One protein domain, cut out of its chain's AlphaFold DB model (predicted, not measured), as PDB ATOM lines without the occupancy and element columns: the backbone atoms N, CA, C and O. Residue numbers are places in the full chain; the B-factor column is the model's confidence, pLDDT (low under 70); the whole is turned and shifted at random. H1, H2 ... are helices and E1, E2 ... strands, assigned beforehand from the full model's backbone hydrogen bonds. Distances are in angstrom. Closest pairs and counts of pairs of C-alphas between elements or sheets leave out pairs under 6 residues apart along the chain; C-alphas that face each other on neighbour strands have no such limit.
ATOM      1  N   GLU A 107      17.682  87.641 177.309       74.25
ATOM      2  CA  GLU A 107      19.043  87.885 176.799       74.25
ATOM      3  C   GLU A 107      19.078  88.625 175.463       74.25
ATOM      4  O   GLU A 107      19.846  88.303 174.554       74.25
ATOM      5  N   ALA A 108      18.255  89.664 175.339       75.38
ATOM      6  CA  ALA A 108      18.210  90.486 174.133       75.38
ATOM      7  C   ALA A 108      19.607  90.980 173.706       75.38
ATOM      8  O   ALA A 108      19.883  91.080 172.516       75.38
ATOM      9  N   ALA A 109      20.508  91.228 174.665       81.25
ATOM     10  CA  ALA A 109      21.888  91.613 174.394       81.25
ATOM     11  C   ALA A 109      22.719  90.488 173.742       81.25
ATOM     12  O   ALA A 109      23.427  90.754 172.774       81.25
ATOM     13  N   ILE A 110      22.620  89.237 174.214       82.00
ATOM     14  CA  ILE A 110      23.321  88.083 173.613       82.00
ATOM     15  C   ILE A 110      22.771  87.825 172.210       82.00
ATOM     16  O   ILE A 110      23.541  87.675 171.259       82.00
ATOM     17  N   GLN A 111      21.447  87.858 172.054       78.81
ATOM     18  CA  GLN A 111      20.809  87.715 170.747       78.81
ATOM     19  C   GLN A 111      21.245  88.825 169.782       78.81
ATOM     20  O   GLN A 111      21.559  88.549 168.626       78.81
ATOM     21  N   GLN A 112      21.316  90.072 170.252       83.12
ATOM     22  CA  GLN A 112      21.779  91.199 169.449       83.12
ATOM     23  C   GLN A 112      23.249  91.045 169.032       83.12
ATOM     24  O   GLN A 112      23.597  91.390 167.903       83.12
ATOM     25  N   GLU A 113      24.116  90.527 169.905       87.12
ATOM     26  CA  GLU A 113      25.516  90.251 169.558       87.12
ATOM     27  C   GLU A 113      25.633  89.173 168.477       87.12
ATOM     28  O   GLU A 113      26.395  89.361 167.527       87.12
ATOM     29  N   TRP A 114      24.843  88.100 168.563       84.19
ATOM     30  CA  TRP A 114      24.764  87.080 167.514       84.19
ATOM     31  C   TRP A 114      24.242  87.649 166.194       84.19
ATOM     32  O   TRP A 114      24.898  87.504 165.165       84.19
ATOM     33  N   GLN A 115      23.117  88.368 166.216       80.75
ATOM     34  CA  GLN A 115      22.548  89.004 165.021       80.75
ATOM     35  C   GLN A 115      23.547  89.949 164.355       80.75
ATOM     36  O   GLN A 115      23.766  89.888 163.145       80.75
ATOM     37  N   ARG A 116      24.219  90.785 165.155       85.25
ATOM     38  CA  ARG A 116      25.270  91.671 164.659       85.25
ATOM     39  C   ARG A 116      26.432  90.877 164.077       85.25
ATOM     40  O   ARG A 116      26.938  91.241 163.026       85.25
ATOM     41  N   PHE A 117      26.884  89.822 164.742       86.75
ATOM     42  CA  PHE A 117      27.980  88.992 164.251       86.75
ATOM     43  C   PHE A 117      27.665  88.346 162.895       86.75
ATOM     44  O   PHE A 117      28.527  88.321 162.017       86.75
ATOM     45  N   TYR A 118      26.428  87.890 162.703       79.50
ATOM     46  CA  TYR A 118      25.986  87.298 161.448       79.50
ATOM     47  C   TYR A 118      25.931  88.306 160.299       79.50
ATOM     48  O   TYR A 118      26.385  87.982 159.204       79.50
ATOM     49  N   GLN A 119      25.435  89.519 160.549       78.00
ATOM     50  CA  GLN A 119      25.132  90.509 159.505       78.00
ATOM     51  C   GLN A 119      26.275  91.497 159.216       78.00
ATOM     52  O   GLN A 119      26.291  92.157 158.180       78.00
ATOM     53  N   ASP A 120      27.222  91.662 160.138       83.69
ATOM     54  CA  ASP A 120      28.219  92.731 160.061       83.69
ATOM     55  C   ASP A 120      29.499  92.264 159.348       83.69
ATOM     56  O   ASP A 120      30.405  91.675 159.944       83.69
ATOM     57  N   HIS A 121      29.593  92.571 158.051       77.44
ATOM     58  CA  HIS A 121      30.736  92.198 157.205       77.44
ATOM     59  C   HIS A 121      32.082  92.768 157.671       77.44
ATOM     60  O   HIS A 121      33.127  92.293 157.229       77.44
ATOM     61  N   ARG A 122      32.113  93.757 158.580       84.88
ATOM     62  CA  ARG A 122      33.380  94.316 159.090       84.88
ATOM     63  C   ARG A 122      34.242  93.291 159.830       84.88
ATOM     64  O   ARG A 122      35.418  93.551 160.090       84.88
ATOM     65  N   TRP A 123      33.648  92.164 160.218       83.69
ATOM     66  CA  TRP A 123      34.342  91.062 160.871       83.69
ATOM     67  C   TRP A 123      35.119  90.165 159.906       83.69
ATOM     68  O   TRP A 123      35.871  89.318 160.385       83.69
ATOM     69  N   GLY A 124      34.983  90.392 158.597       83.38
ATOM     70  CA  GLY A 124      35.667  89.652 157.544       83.38
ATOM     71  C   GLY A 124      34.981  88.338 157.185       83.38
ATOM     72  O   GLY A 124      33.832  88.084 157.581       83.38
ATOM     73  N   ASP A 125      35.703  87.524 156.425       81.31
ATOM     74  CA  ASP A 125      35.261  86.204 155.982       81.31
ATOM     75  C   ASP A 125      35.214  85.198 157.144       81.31
ATOM     76  O   ASP A 125      35.729  85.435 158.240       81.31
ATOM     77  N   TRP A 126      34.565  84.056 156.930       78.19
ATOM     78  CA  TRP A 126      34.504  82.973 157.914       78.19
ATOM     79  C   TRP A 126      35.888  82.323 158.083       78.19
ATOM     80  O   TRP A 126      36.424  81.746 157.140       78.19
ATOM     81  N   SER A 127      36.478  82.413 159.280       80.56
ATOM     82  CA  SER A 127      37.799  81.844 159.600       80.56
ATOM     83  C   SER A 127      38.013  81.759 161.111       80.56
ATOM     84  O   SER A 127      37.691  82.701 161.827       80.56
ATOM     85  N   GLN A 128      38.613  80.662 161.586       73.38
ATOM     86  CA  GLN A 128      38.966  80.423 162.996       73.38
ATOM     87  C   GLN A 128      40.487  80.452 163.250       73.38
ATOM     88  O   GLN A 128      40.934  80.310 164.389       73.38
ATOM     89  N   ASP A 129      41.310  80.623 162.214       82.06
ATOM     90  CA  ASP A 129      42.737  80.264 162.261       82.06
ATOM     91  C   ASP A 129      43.524  80.966 163.374       82.06
ATOM     92  O   ASP A 129      44.435  80.386 163.964       82.06
ATOM     93  N   TRP A 130      43.138  82.197 163.706       85.44
ATOM     94  CA  TRP A 130      43.804  83.011 164.720       85.44
ATOM     95  C   TRP A 130      43.449  82.619 166.162       85.44
ATOM     96  O   TRP A 130      44.275  82.805 167.055       85.44
ATOM     97  N   LEU A 131      42.256  82.065 166.410       85.38
ATOM     98  CA  LEU A 131      41.813  81.665 167.753       85.38
ATOM     99  C   LEU A 131      42.058  80.178 168.028       85.38
ATOM    100  O   LEU A 131      42.243  79.777 169.178       85.38
ATOM    101  N   LYS A 132      42.100  79.361 166.971       80.44
ATOM    102  CA  LYS A 132      42.259  77.904 167.045       80.44
ATOM    103  C   LYS A 132      43.384  77.444 167.994       80.44
ATOM    104  O   LYS A 132      43.111  76.558 168.801       80.44
ATOM    105  N   PRO A 133      44.600  78.033 168.002       77.81
ATOM    106  CA  PRO A 133      45.674  77.582 168.895       77.81
ATOM    107  C   PRO A 133      45.361  77.748 170.389       77.81
ATOM    108  O   PRO A 133      45.792  76.930 171.197       77.81
ATOM    109  N   ALA A 134      44.605  78.785 170.762       80.00
ATOM    110  CA  ALA A 134      44.184  79.010 172.145       80.00
ATOM    111  C   ALA A 134      42.943  78.170 172.503       80.00
ATOM    112  O   ALA A 134      42.825  77.677 173.629       80.00
ATOM    113  N   TRP A 135      42.047  77.966 171.532       76.06
ATOM    114  CA  TRP A 135      40.773  77.268 171.718       76.06
ATOM    115  C   TRP A 135      40.897  75.750 171.898       76.06
ATOM    116  O   TRP A 135      40.125  75.180 172.659       76.06
ATOM    117  N   LEU A 136      41.877  75.099 171.258       60.69
ATOM    118  CA  LEU A 136      42.095  73.635 171.273       60.69
ATOM    119  C   LEU A 136      42.538  73.047 172.644       60.69
ATOM    120  O   LEU A 136      43.259  72.054 172.692       60.69
ATOM    121  N   GLY A 137      42.148  73.667 173.762       59.88
ATOM    122  CA  GLY A 137      42.424  73.224 175.134       59.88
ATOM    123  C   GLY A 137      41.182  72.667 175.863       59.88
ATOM    124  O   GLY A 137      40.343  72.049 175.219       59.88
ATOM    125  N   PRO A 138      41.040  72.879 177.191       51.75
ATOM    126  CA  PRO A 138      40.025  72.232 178.048       51.75
ATOM    127  C   PRO A 138      38.556  72.569 177.725       51.75
ATOM    128  O   PRO A 138      37.667  71.872 178.191       51.75
ATOM    129  N   MET A 139      38.300  73.573 176.885       57.81
ATOM    130  CA  MET A 139      36.966  74.084 176.519       57.81
ATOM    131  C   MET A 139      36.193  73.181 175.533       57.81
ATOM    132  O   MET A 139      35.303  73.653 174.827       57.81
ATOM    133  N   GLY A 140      36.569  71.908 175.400       53.06
ATOM    134  CA  GLY A 140      36.129  71.045 174.300       53.06
ATOM    135  C   GLY A 140      34.629  70.741 174.260       53.06
ATOM    136  O   GLY A 140      34.116  70.479 173.175       53.06
ATOM    137  N   GLU A 141      33.928  70.778 175.399       52.00
ATOM    138  CA  GLU A 141      32.567  70.228 175.521       52.00
ATOM    139  C   GLU A 141      31.519  71.014 176.357       52.00
ATOM    140  O   GLU A 141      30.352  70.642 176.256       52.00
ATOM    141  N   PRO A 142      31.799  72.116 177.086       55.91
ATOM    142  CA  PRO A 142      30.760  72.816 177.861       55.91
ATOM    143  C   PRO A 142      30.008  73.915 177.093       55.91
ATOM    144  O   PRO A 142      29.489  74.877 177.666       55.91
ATOM    145  N   LEU A 143      30.018  73.852 175.765       61.62
ATOM    146  CA  LEU A 143      29.492  74.939 174.959       61.62
ATOM    147  C   LEU A 143      27.994  74.768 174.731       61.62
ATOM    148  O   LEU A 143      27.582  73.830 174.048       61.62
ATOM    149  N   SER A 144      27.187  75.732 175.187       59.41
ATOM    150  CA  SER A 144      25.802  75.843 174.715       59.41
ATOM    151  C   SER A 144      25.773  76.036 173.200       59.41
ATOM    152  O   SER A 144      24.892  75.481 172.542       59.41
ATOM    153  N   HIS A 145      26.766  76.746 172.634       62.91
ATOM    154  CA  HIS A 145      26.980  76.905 171.190       62.91
ATOM    155  C   HIS A 145      28.425  76.730 170.762       62.91
ATOM    156  O   HIS A 145      29.327  77.358 171.317       62.91
ATOM    157  N   ALA A 146      28.603  75.965 169.682       67.38
ATOM    158  CA  ALA A 146      29.879  75.823 169.003       67.38
ATOM    159  C   ALA A 146      30.509  77.194 168.715       67.38
ATOM    160  O   ALA A 146      29.825  78.156 168.358       67.38
ATOM    161  N   LEU A 147      31.832  77.265 168.857       78.75
ATOM    162  CA  LEU A 147      32.604  78.451 168.513       78.75
ATOM    163  C   LEU A 147      32.397  78.799 167.034       78.75
ATOM    164  O   LEU A 147      32.701  77.997 166.151       78.75
ATOM    165  N   MET A 148      31.947  80.020 166.765       80.69
ATOM    166  CA  MET A 148      31.772  80.552 165.416       80.69
ATOM    167  C   MET A 148      32.698  81.726 165.205       80.69
ATOM    168  O   MET A 148      32.765  82.621 166.044       80.69
ATOM    169  N   CYS A 149      33.398  81.737 164.075       83.75
ATOM    170  CA  CYS A 149      34.460  82.698 163.839       83.75
ATOM    171  C   CYS A 149      34.421  83.313 162.445       83.75
ATOM    172  O   CYS A 149      34.278  82.630 161.433       83.75
ATOM    173  N   ARG A 150      34.649  84.620 162.431       85.69
ATOM    174  CA  ARG A 150      35.085  85.407 161.288       85.69
ATOM    175  C   ARG A 150      36.524  85.890 161.523       85.69
ATOM    176  O   ARG A 150      37.035  85.834 162.646       85.69
ATOM    177  N   GLU A 151      37.178  86.406 160.490       87.94
ATOM    178  CA  GLU A 151      38.587  86.844 160.510       87.94
ATOM    179  C   GLU A 151      38.977  87.737 161.696       87.94
ATOM    180  O   GLU A 151      40.128  87.708 162.145       87.94
ATOM    181  N   ARG A 152      38.040  88.552 162.197       91.38
ATOM    182  CA  ARG A 152      38.285  89.501 163.291       91.38
ATOM    183  C   ARG A 152      37.479  89.248 164.556       91.38
ATOM    184  O   ARG A 152      37.674  89.970 165.537       91.38
ATOM    185  N   ARG A 153      36.551  88.292 164.550       92.31
ATOM    186  CA  ARG A 153      35.654  88.076 165.687       92.31
ATOM    187  C   ARG A 153      35.228  86.628 165.813       92.31
ATOM    188  O   ARG A 153      34.880  86.020 164.812       92.31
ATOM    189  N   CYS A 154      35.193  86.113 167.034       89.38
ATOM    190  CA  CYS A 154      34.542  84.844 167.328       89.38
ATOM    191  C   CYS A 154      33.533  84.987 168.460       89.38
ATOM    192  O   CYS A 154      33.723  85.815 169.353       89.38
ATOM    193  N   LEU A 155      32.504  84.149 168.430       88.75
ATOM    194  CA  LEU A 155      31.486  84.015 169.460       88.75
ATOM    195  C   LEU A 155      31.372  82.550 169.895       88.75
ATOM    196  O   LEU A 155      31.384  81.661 169.045       88.75
ATOM    197  N   ALA A 156      31.244  82.303 171.196       84.44
ATOM    198  CA  ALA A 156      30.953  80.980 171.749       84.44
ATOM    199  C   ALA A 156      29.997  81.097 172.938       84.44
ATOM    200  O   ALA A 156      30.168  81.979 173.776       84.44
ATOM    201  N   GLY A 157      29.004  80.214 173.007       81.44
ATOM    202  CA  GLY A 157      28.119  80.113 174.168       81.44
ATOM    203  C   GLY A 157      28.683  79.113 175.172       81.44
ATOM    204  O   GLY A 157      29.121  78.044 174.762       81.44
ATOM    205  N   LEU A 158      28.668  79.450 176.457       80.19
ATOM    206  CA  LEU A 158      29.141  78.621 177.564       80.19
ATOM    207  C   LEU A 158      27.991  78.383 178.541       80.19
ATOM    208  O   LEU A 158      27.498  79.355 179.105       80.19
ATOM    209  N   ASP A 159      27.592  77.132 178.755       78.19
ATOM    210  CA  ASP A 159      26.504  76.767 179.672       78.19
ATOM    211  C   ASP A 159      27.052  76.433 181.066       78.19
ATOM    212  O   ASP A 159      27.820  75.480 181.228       78.19
ATOM    213  N   PHE A 160      26.652  77.207 182.079       80.25
ATOM    214  CA  PHE A 160      27.149  77.036 183.446       80.25
ATOM    215  C   PHE A 160      26.625  75.763 184.110       80.25
ATOM    216  O   PHE A 160      27.308  75.210 184.972       80.25
ATOM    217  N   ASP A 161      25.444  75.283 183.713       76.12
ATOM    218  CA  ASP A 161      24.828  74.096 184.312       76.12
ATOM    219  C   ASP A 161      25.551  72.816 183.873       76.12
ATOM    220  O   ASP A 161      25.588  71.824 184.605       76.12
ATOM    221  N   THR A 162      26.160  72.841 182.684       70.50
ATOM    222  CA  THR A 162      26.941  71.715 182.154       70.50
ATOM    223  C   THR A 162      28.408  71.738 182.579       70.50
ATOM    224  O   THR A 162      29.079  70.713 182.477       70.50
ATOM    225  N   GLU A 163      28.898  72.871 183.095       72.31
ATOM    226  CA  GLU A 163      30.315  73.078 183.389       72.31
ATOM    227  C   GLU A 163      30.550  73.806 184.713       72.31
ATOM    228  O   GLU A 163      30.715  75.028 184.754       72.31
ATOM    229  N   PRO A 164      30.619  73.066 185.829       68.94
ATOM    230  CA  PRO A 164      30.749  73.653 187.157       68.94
ATOM    231  C   PRO A 164      32.098  74.355 187.400       68.94
ATOM    232  O   PRO A 164      32.213  75.105 188.370       68.94
ATOM    233  N   HIS A 165      33.103  74.156 186.535       79.56
ATOM    234  CA  HIS A 165      34.428  74.790 186.622       79.56
ATOM    235  C   HIS A 165      34.695  75.792 185.492       79.56
ATOM    236  O   HIS A 165      35.846  76.061 185.144       79.56
ATOM    237  N   TRP A 166      33.640  76.360 184.907       80.50
ATOM    238  CA  TRP A 166      33.751  77.232 183.738       80.50
ATOM    239  C   TRP A 166      34.699  78.425 183.945       80.50
ATOM    240  O   TRP A 166      35.431  78.790 183.026       80.50
ATOM    241  N   GLN A 167      34.743  78.995 185.153       84.50
ATOM    242  CA  GLN A 167      35.601  80.143 185.458       84.50
ATOM    243  C   GLN A 167      37.091  79.789 185.340       84.50
ATOM    244  O   GLN A 167      37.840  80.520 184.698       84.50
ATOM    245  N   ASP A 168      37.509  78.629 185.860       84.00
ATOM    246  CA  ASP A 168      38.897  78.161 185.752       84.00
ATOM    247  C   ASP A 168      39.294  77.950 184.278       84.00
ATOM    248  O   ASP A 168      40.432  78.212 183.874       84.00
ATOM    249  N   GLN A 169      38.346  77.504 183.443       80.44
ATOM    250  CA  GLN A 169      38.573  77.329 182.008       80.44
ATOM    251  C   GLN A 169      38.712  78.663 181.270       80.44
ATOM    252  O   GLN A 169      39.574  78.779 180.393       80.44
ATOM    253  N   ILE A 170      37.908  79.668 181.630       86.25
ATOM    254  CA  ILE A 170      38.032  81.025 181.089       86.25
ATOM    255  C   ILE A 170      39.371  81.637 181.491       86.25
ATOM    256  O   ILE A 170      40.085  82.137 180.621       86.25
ATOM    257  N   ASP A 171      39.767  81.532 182.757       87.81
ATOM    258  CA  ASP A 171      41.044  82.060 183.241       87.81
ATOM    259  C   ASP A 171      42.225  81.396 182.503       87.81
ATOM    260  O   ASP A 171      43.140  82.066 182.010       87.81
ATOM    261  N   ALA A 172      42.177  80.072 182.327       85.06
ATOM    262  CA  ALA A 172      43.170  79.328 181.552       85.06
ATOM    263  C   ALA A 172      43.143  79.665 180.049       85.06
ATOM    264  O   ALA A 172      44.172  79.575 179.368       85.06
ATOM    265  N   LEU A 173      41.981  80.013 179.489       85.94
ATOM    266  CA  LEU A 173      41.863  80.497 178.116       85.94
ATOM    267  C   LEU A 173      42.511  81.875 177.980       85.94
ATOM    268  O   LEU A 173      43.356  82.038 177.102       85.94
ATOM    269  N   GLN A 174      42.193  82.820 178.866       89.06
ATOM    270  CA  GLN A 174      42.740  84.178 178.866       89.06
ATOM    271  C   GLN A 174      44.274  84.181 178.886       89.06
ATOM    272  O   GLN A 174      44.898  84.917 178.123       89.06
ATOM    273  N   GLN A 175      44.894  83.295 179.670       88.62
ATOM    274  CA  GLN A 175      46.357  83.156 179.729       88.62
ATOM    275  C   GLN A 175      46.998  82.691 178.411       88.62
ATOM    276  O   GLN A 175      48.190  82.915 178.188       88.62
ATOM    277  N   ARG A 176      46.229  82.028 177.541       87.44
ATOM    278  CA  ARG A 176      46.696  81.460 176.266       87.44
ATOM    279  C   ARG A 176      46.263  82.278 175.051       87.44
ATOM    280  O   ARG A 176      46.693  81.964 173.940       87.44
ATOM    281  N   LEU A 177      45.420  83.298 175.231       89.06
ATOM    282  CA  LEU A 177      44.964  84.127 174.121       89.06
ATOM    283  C   LEU A 177      46.145  84.857 173.461       89.06
ATOM    284  O   LEU A 177      47.052  85.343 174.147       89.06
ATOM    285  N   PRO A 178      46.155  84.972 172.121       88.88
ATOM    286  CA  PRO A 178      47.129  85.813 171.444       88.88
ATOM    287  C   PRO A 178      47.038  87.260 171.946       88.88
ATOM    288  O   PRO A 178      45.953  87.781 172.165       88.88
ATOM    289  N   ARG A 179      48.176  87.961 172.044       90.25
ATOM    290  CA  ARG A 179      48.247  89.349 172.563       90.25
ATOM    291  C   ARG A 179      47.413  90.390 171.803       90.25
ATOM    292  O   ARG A 179      47.312  91.519 172.260       90.25
ATOM    293  N   HIS A 180      46.920  90.050 170.620       92.69
ATOM    294  CA  HIS A 180      46.093  90.904 169.766       92.69
ATOM    295  C   HIS A 180      44.611  90.501 169.808       92.69
ATOM    296  O   HIS A 180      43.842  90.872 168.924       92.69
ATOM    297  N   VAL A 181      44.230  89.675 170.785       93.31
ATOM    298  CA  VAL A 181      42.869  89.195 170.992       93.31
ATOM    299  C   VAL A 181      42.379  89.687 172.341       93.31
ATOM    300  O   VAL A 181      42.988  89.423 173.374       93.31
ATOM    301  N   GLU A 182      41.247  90.370 172.316       94.50
ATOM    302  CA  GLU A 182      40.466  90.709 173.497       94.50
ATOM    303  C   GLU A 182      39.362  89.666 173.686       94.50
ATOM    304  O   GLU A 182      38.691  89.303 172.717       94.50
ATOM    305  N   LEU A 183      39.161  89.207 174.921       93.69
ATOM    306  CA  LEU A 183      37.987  88.435 175.321       93.69
ATOM    307  C   LEU A 183      37.071  89.324 176.161       93.69
ATOM    308  O   LEU A 183      37.506  89.917 177.143       93.69
ATOM    309  N   ARG A 184      35.796  89.374 175.780       94.06
ATOM    310  CA  ARG A 184      34.720  89.986 176.555       94.06
ATOM    311  C   ARG A 184      33.651  88.946 176.838       94.06
ATOM    312  O   ARG A 184      33.270  88.190 175.950       94.06
ATOM    313  N   GLU A 185      33.127  88.971 178.049       90.88
ATOM    314  CA  GLU A 185      32.064  88.076 178.489       90.88
ATOM    315  C   GLU A 185      30.757  88.856 178.611       90.88
ATOM    316  O   GLU A 185      30.724  89.986 179.108       90.88
ATOM    317  N   LEU A 186      29.672  88.267 178.119       88.88
ATOM    318  CA  LEU A 186      28.324  88.773 178.321       88.88
ATOM    319  C   LEU A 186      27.524  87.696 179.049       88.88
ATOM    320  O   LEU A 186      27.152  86.688 178.455       88.88
ATOM    321  N   HIS A 187      27.308  87.910 180.346       85.56
ATOM    322  CA  HIS A 187      26.669  86.935 181.223       85.56
ATOM    323  C   HIS A 187      25.148  87.024 181.174       85.56
ATOM    324  O   HIS A 187      24.562  88.111 181.148       85.56
ATOM    325  N   ALA A 188      24.538  85.856 181.271       81.88
ATOM    326  CA  ALA A 188      23.150  85.633 181.608       81.88
ATOM    327  C   ALA A 188      23.065  84.700 182.834       81.88
ATOM    328  O   ALA A 188      24.093  84.204 183.298       81.88
ATOM    329  N   PRO A 189      21.872  84.474 183.416       81.56
ATOM    330  CA  PRO A 189      21.752  83.712 184.659       81.56
ATOM    331  C   PRO A 189      22.294  82.277 184.604       81.56
ATOM    332  O   PRO A 189      22.807  81.808 185.615       81.56
ATOM    333  N   SER A 190      22.189  81.596 183.460       78.94
ATOM    334  CA  SER A 190      22.598  80.189 183.304       78.94
ATOM    335  C   SER A 190      23.732  79.973 182.301       78.94
ATOM    336  O   SER A 190      24.173  78.846 182.110       78.94
ATOM    337  N   HIS A 191      24.209  81.023 181.634       82.94
ATOM    338  CA  HIS A 191      25.249  80.889 180.620       82.94
ATOM    339  C   HIS A 191      25.952  82.219 180.335       82.94
ATOM    340  O   HIS A 191      25.517  83.285 180.773       82.94
ATOM    341  N   ALA A 192      27.030  82.176 179.556       85.25
ATOM    342  CA  ALA A 192      27.698  83.362 179.031       85.25
ATOM    343  C   ALA A 192      27.924  83.268 177.523       85.25
ATOM    344  O   ALA A 192      28.167  82.196 176.972       85.25
ATOM    345  N   LEU A 193      27.910  84.425 176.862       86.69
ATOM    346  CA  LEU A 193      28.481  84.592 175.533       86.69
ATOM    347  C   LEU A 193      29.924  85.087 175.667       86.69
ATOM    348  O   LEU A 193      30.174  86.197 176.141       86.69
ATOM    349  N   LEU A 194      30.863  84.277 175.194       89.31
ATOM    350  CA  LEU A 194      32.268  84.632 175.050       89.31
ATOM    351  C   LEU A 194      32.479  85.317 173.703       89.31
ATOM    352  O   LEU A 194      32.114  84.784 172.653       89.31
ATOM    353  N   ILE A 195      33.072  86.506 173.733       93.00
ATOM    354  CA  ILE A 195      33.254  87.375 172.575       93.00
ATOM    355  C   ILE A 195      34.740  87.651 172.399       93.00
ATOM    356  O   ILE A 195      35.331  88.408 173.165       93.00
ATOM    357  N   PHE A 196      35.328  87.107 171.343       93.75
ATOM    358  CA  PHE A 196      36.735  87.308 171.010       93.75
ATOM    359  C   PHE A 196      36.848  88.336 169.894       93.75
ATOM    360  O   PHE A 196      36.236  88.151 168.844       93.75
ATOM    361  N   THR A 197      37.628  89.399 170.081       95.06
ATOM    362  CA  THR A 197      37.855  90.426 169.052       95.06
ATOM    363  C   THR A 197      39.343  90.582 168.774       95.06
ATOM    364  O   THR A 197      40.133  90.787 169.691       95.06
ATOM    365  N   ARG A 198      39.717  90.513 167.495       93.62
ATOM    366  CA  ARG A 198      41.085  90.729 167.018       93.62
ATOM    367  C   ARG A 198      41.261  92.156 166.496       93.62
ATOM    368  O   ARG A 198      40.547  92.574 165.572       93.62
ATOM    369  N   TYR A 199      42.226  92.881 167.060       89.75
ATOM    370  CA  TYR A 199      42.558  94.260 166.681       89.75
ATOM    371  C   TYR A 199      43.860  94.377 165.892       89.75
ATOM    372  O   TYR A 199      44.778  93.547 166.088       89.75
TER     373      TYR A 199
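What this domain is: This is residues 107 to 199 of the 199 residues of an uncharacterized protein of Ferrimonas balearica (strain DSM 9799 / CCM 4581 / KCTC 23876 / PAT) (UniProt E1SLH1). One twisted sheet of four antiparallel strands, in the order E1 - E2 - E4 - E3, has helix H1 slantwise over one face and the shorter H3 along the strands over the opposite face. The four-residue H2 is off the sheet, close to H3. The printed part has 93 residues, with three named helices and four named strands in the chain order H1 H2 E1 E2 H3 E3 E4, a mixed class. The whole is compact, with a radius of gyration of the C-alphas of 12.5 A, and spans 35 by 30 by 18 A.

How they stand to each other: The sheet holds E1, residues 145 to 150, E2, residues 153 to 159, E4, residues 191 to 198, and E3, residues 181 to 187. It is twisted, with C-alphas up to 4.1 A off its best plane. Within hydrogen-bond range are N 148 and O 155, 2.9 A, in the hairpin E1 and E2; N 194 and O 156, 2.8 A, between E4 and E2; and N 184 and O 195, 2.8 A, in the hairpin E3 and E4. H1, residues 108 to 119, is on the sheet at a height of 9.7 A, over E2 and E4; its closest C-alphas to E4 are Ile 110 and Leu 193, 6.5 A. H3, residues 166 to 174, is on the opposite face at a height of 9.0 A, only just over E4 with 3 C-alphas; its closest C-alphas to E3 are Gln 174 and Leu 183, 7.3 A. E2, H3 and E3 make a split strand-helix-strand unit, its strands running the same way with E4 between them, and a right-handed crossover. H2, residues 132 to 135, is close to H3 but not clearly touching, the C-alphas of Ala 134 and Leu 173 being 6.6 A apart. Every O i to N i+4 pair is within hydrogen-bond range in H1 and H3; H2 is too short for one.

Where its parts are: H1 begins at C-alpha 108 (18.210, 90.486, 174.133) and is 16.2 A long; H3 is 12.4 A. E2 is 20.2 A, E3 19.3 A, and E4 23.1 A, ending at C-alpha 198 (41.085, 90.729, 167.018).

The domain as a whole: The C-alphas farthest apart, His 121 and Pro 164, are 35.2 A apart. The printed part has no cut; the H1 to H2 link, 12 residues, is long. Residues 136 to 146 and 164 have pLDDT under 70.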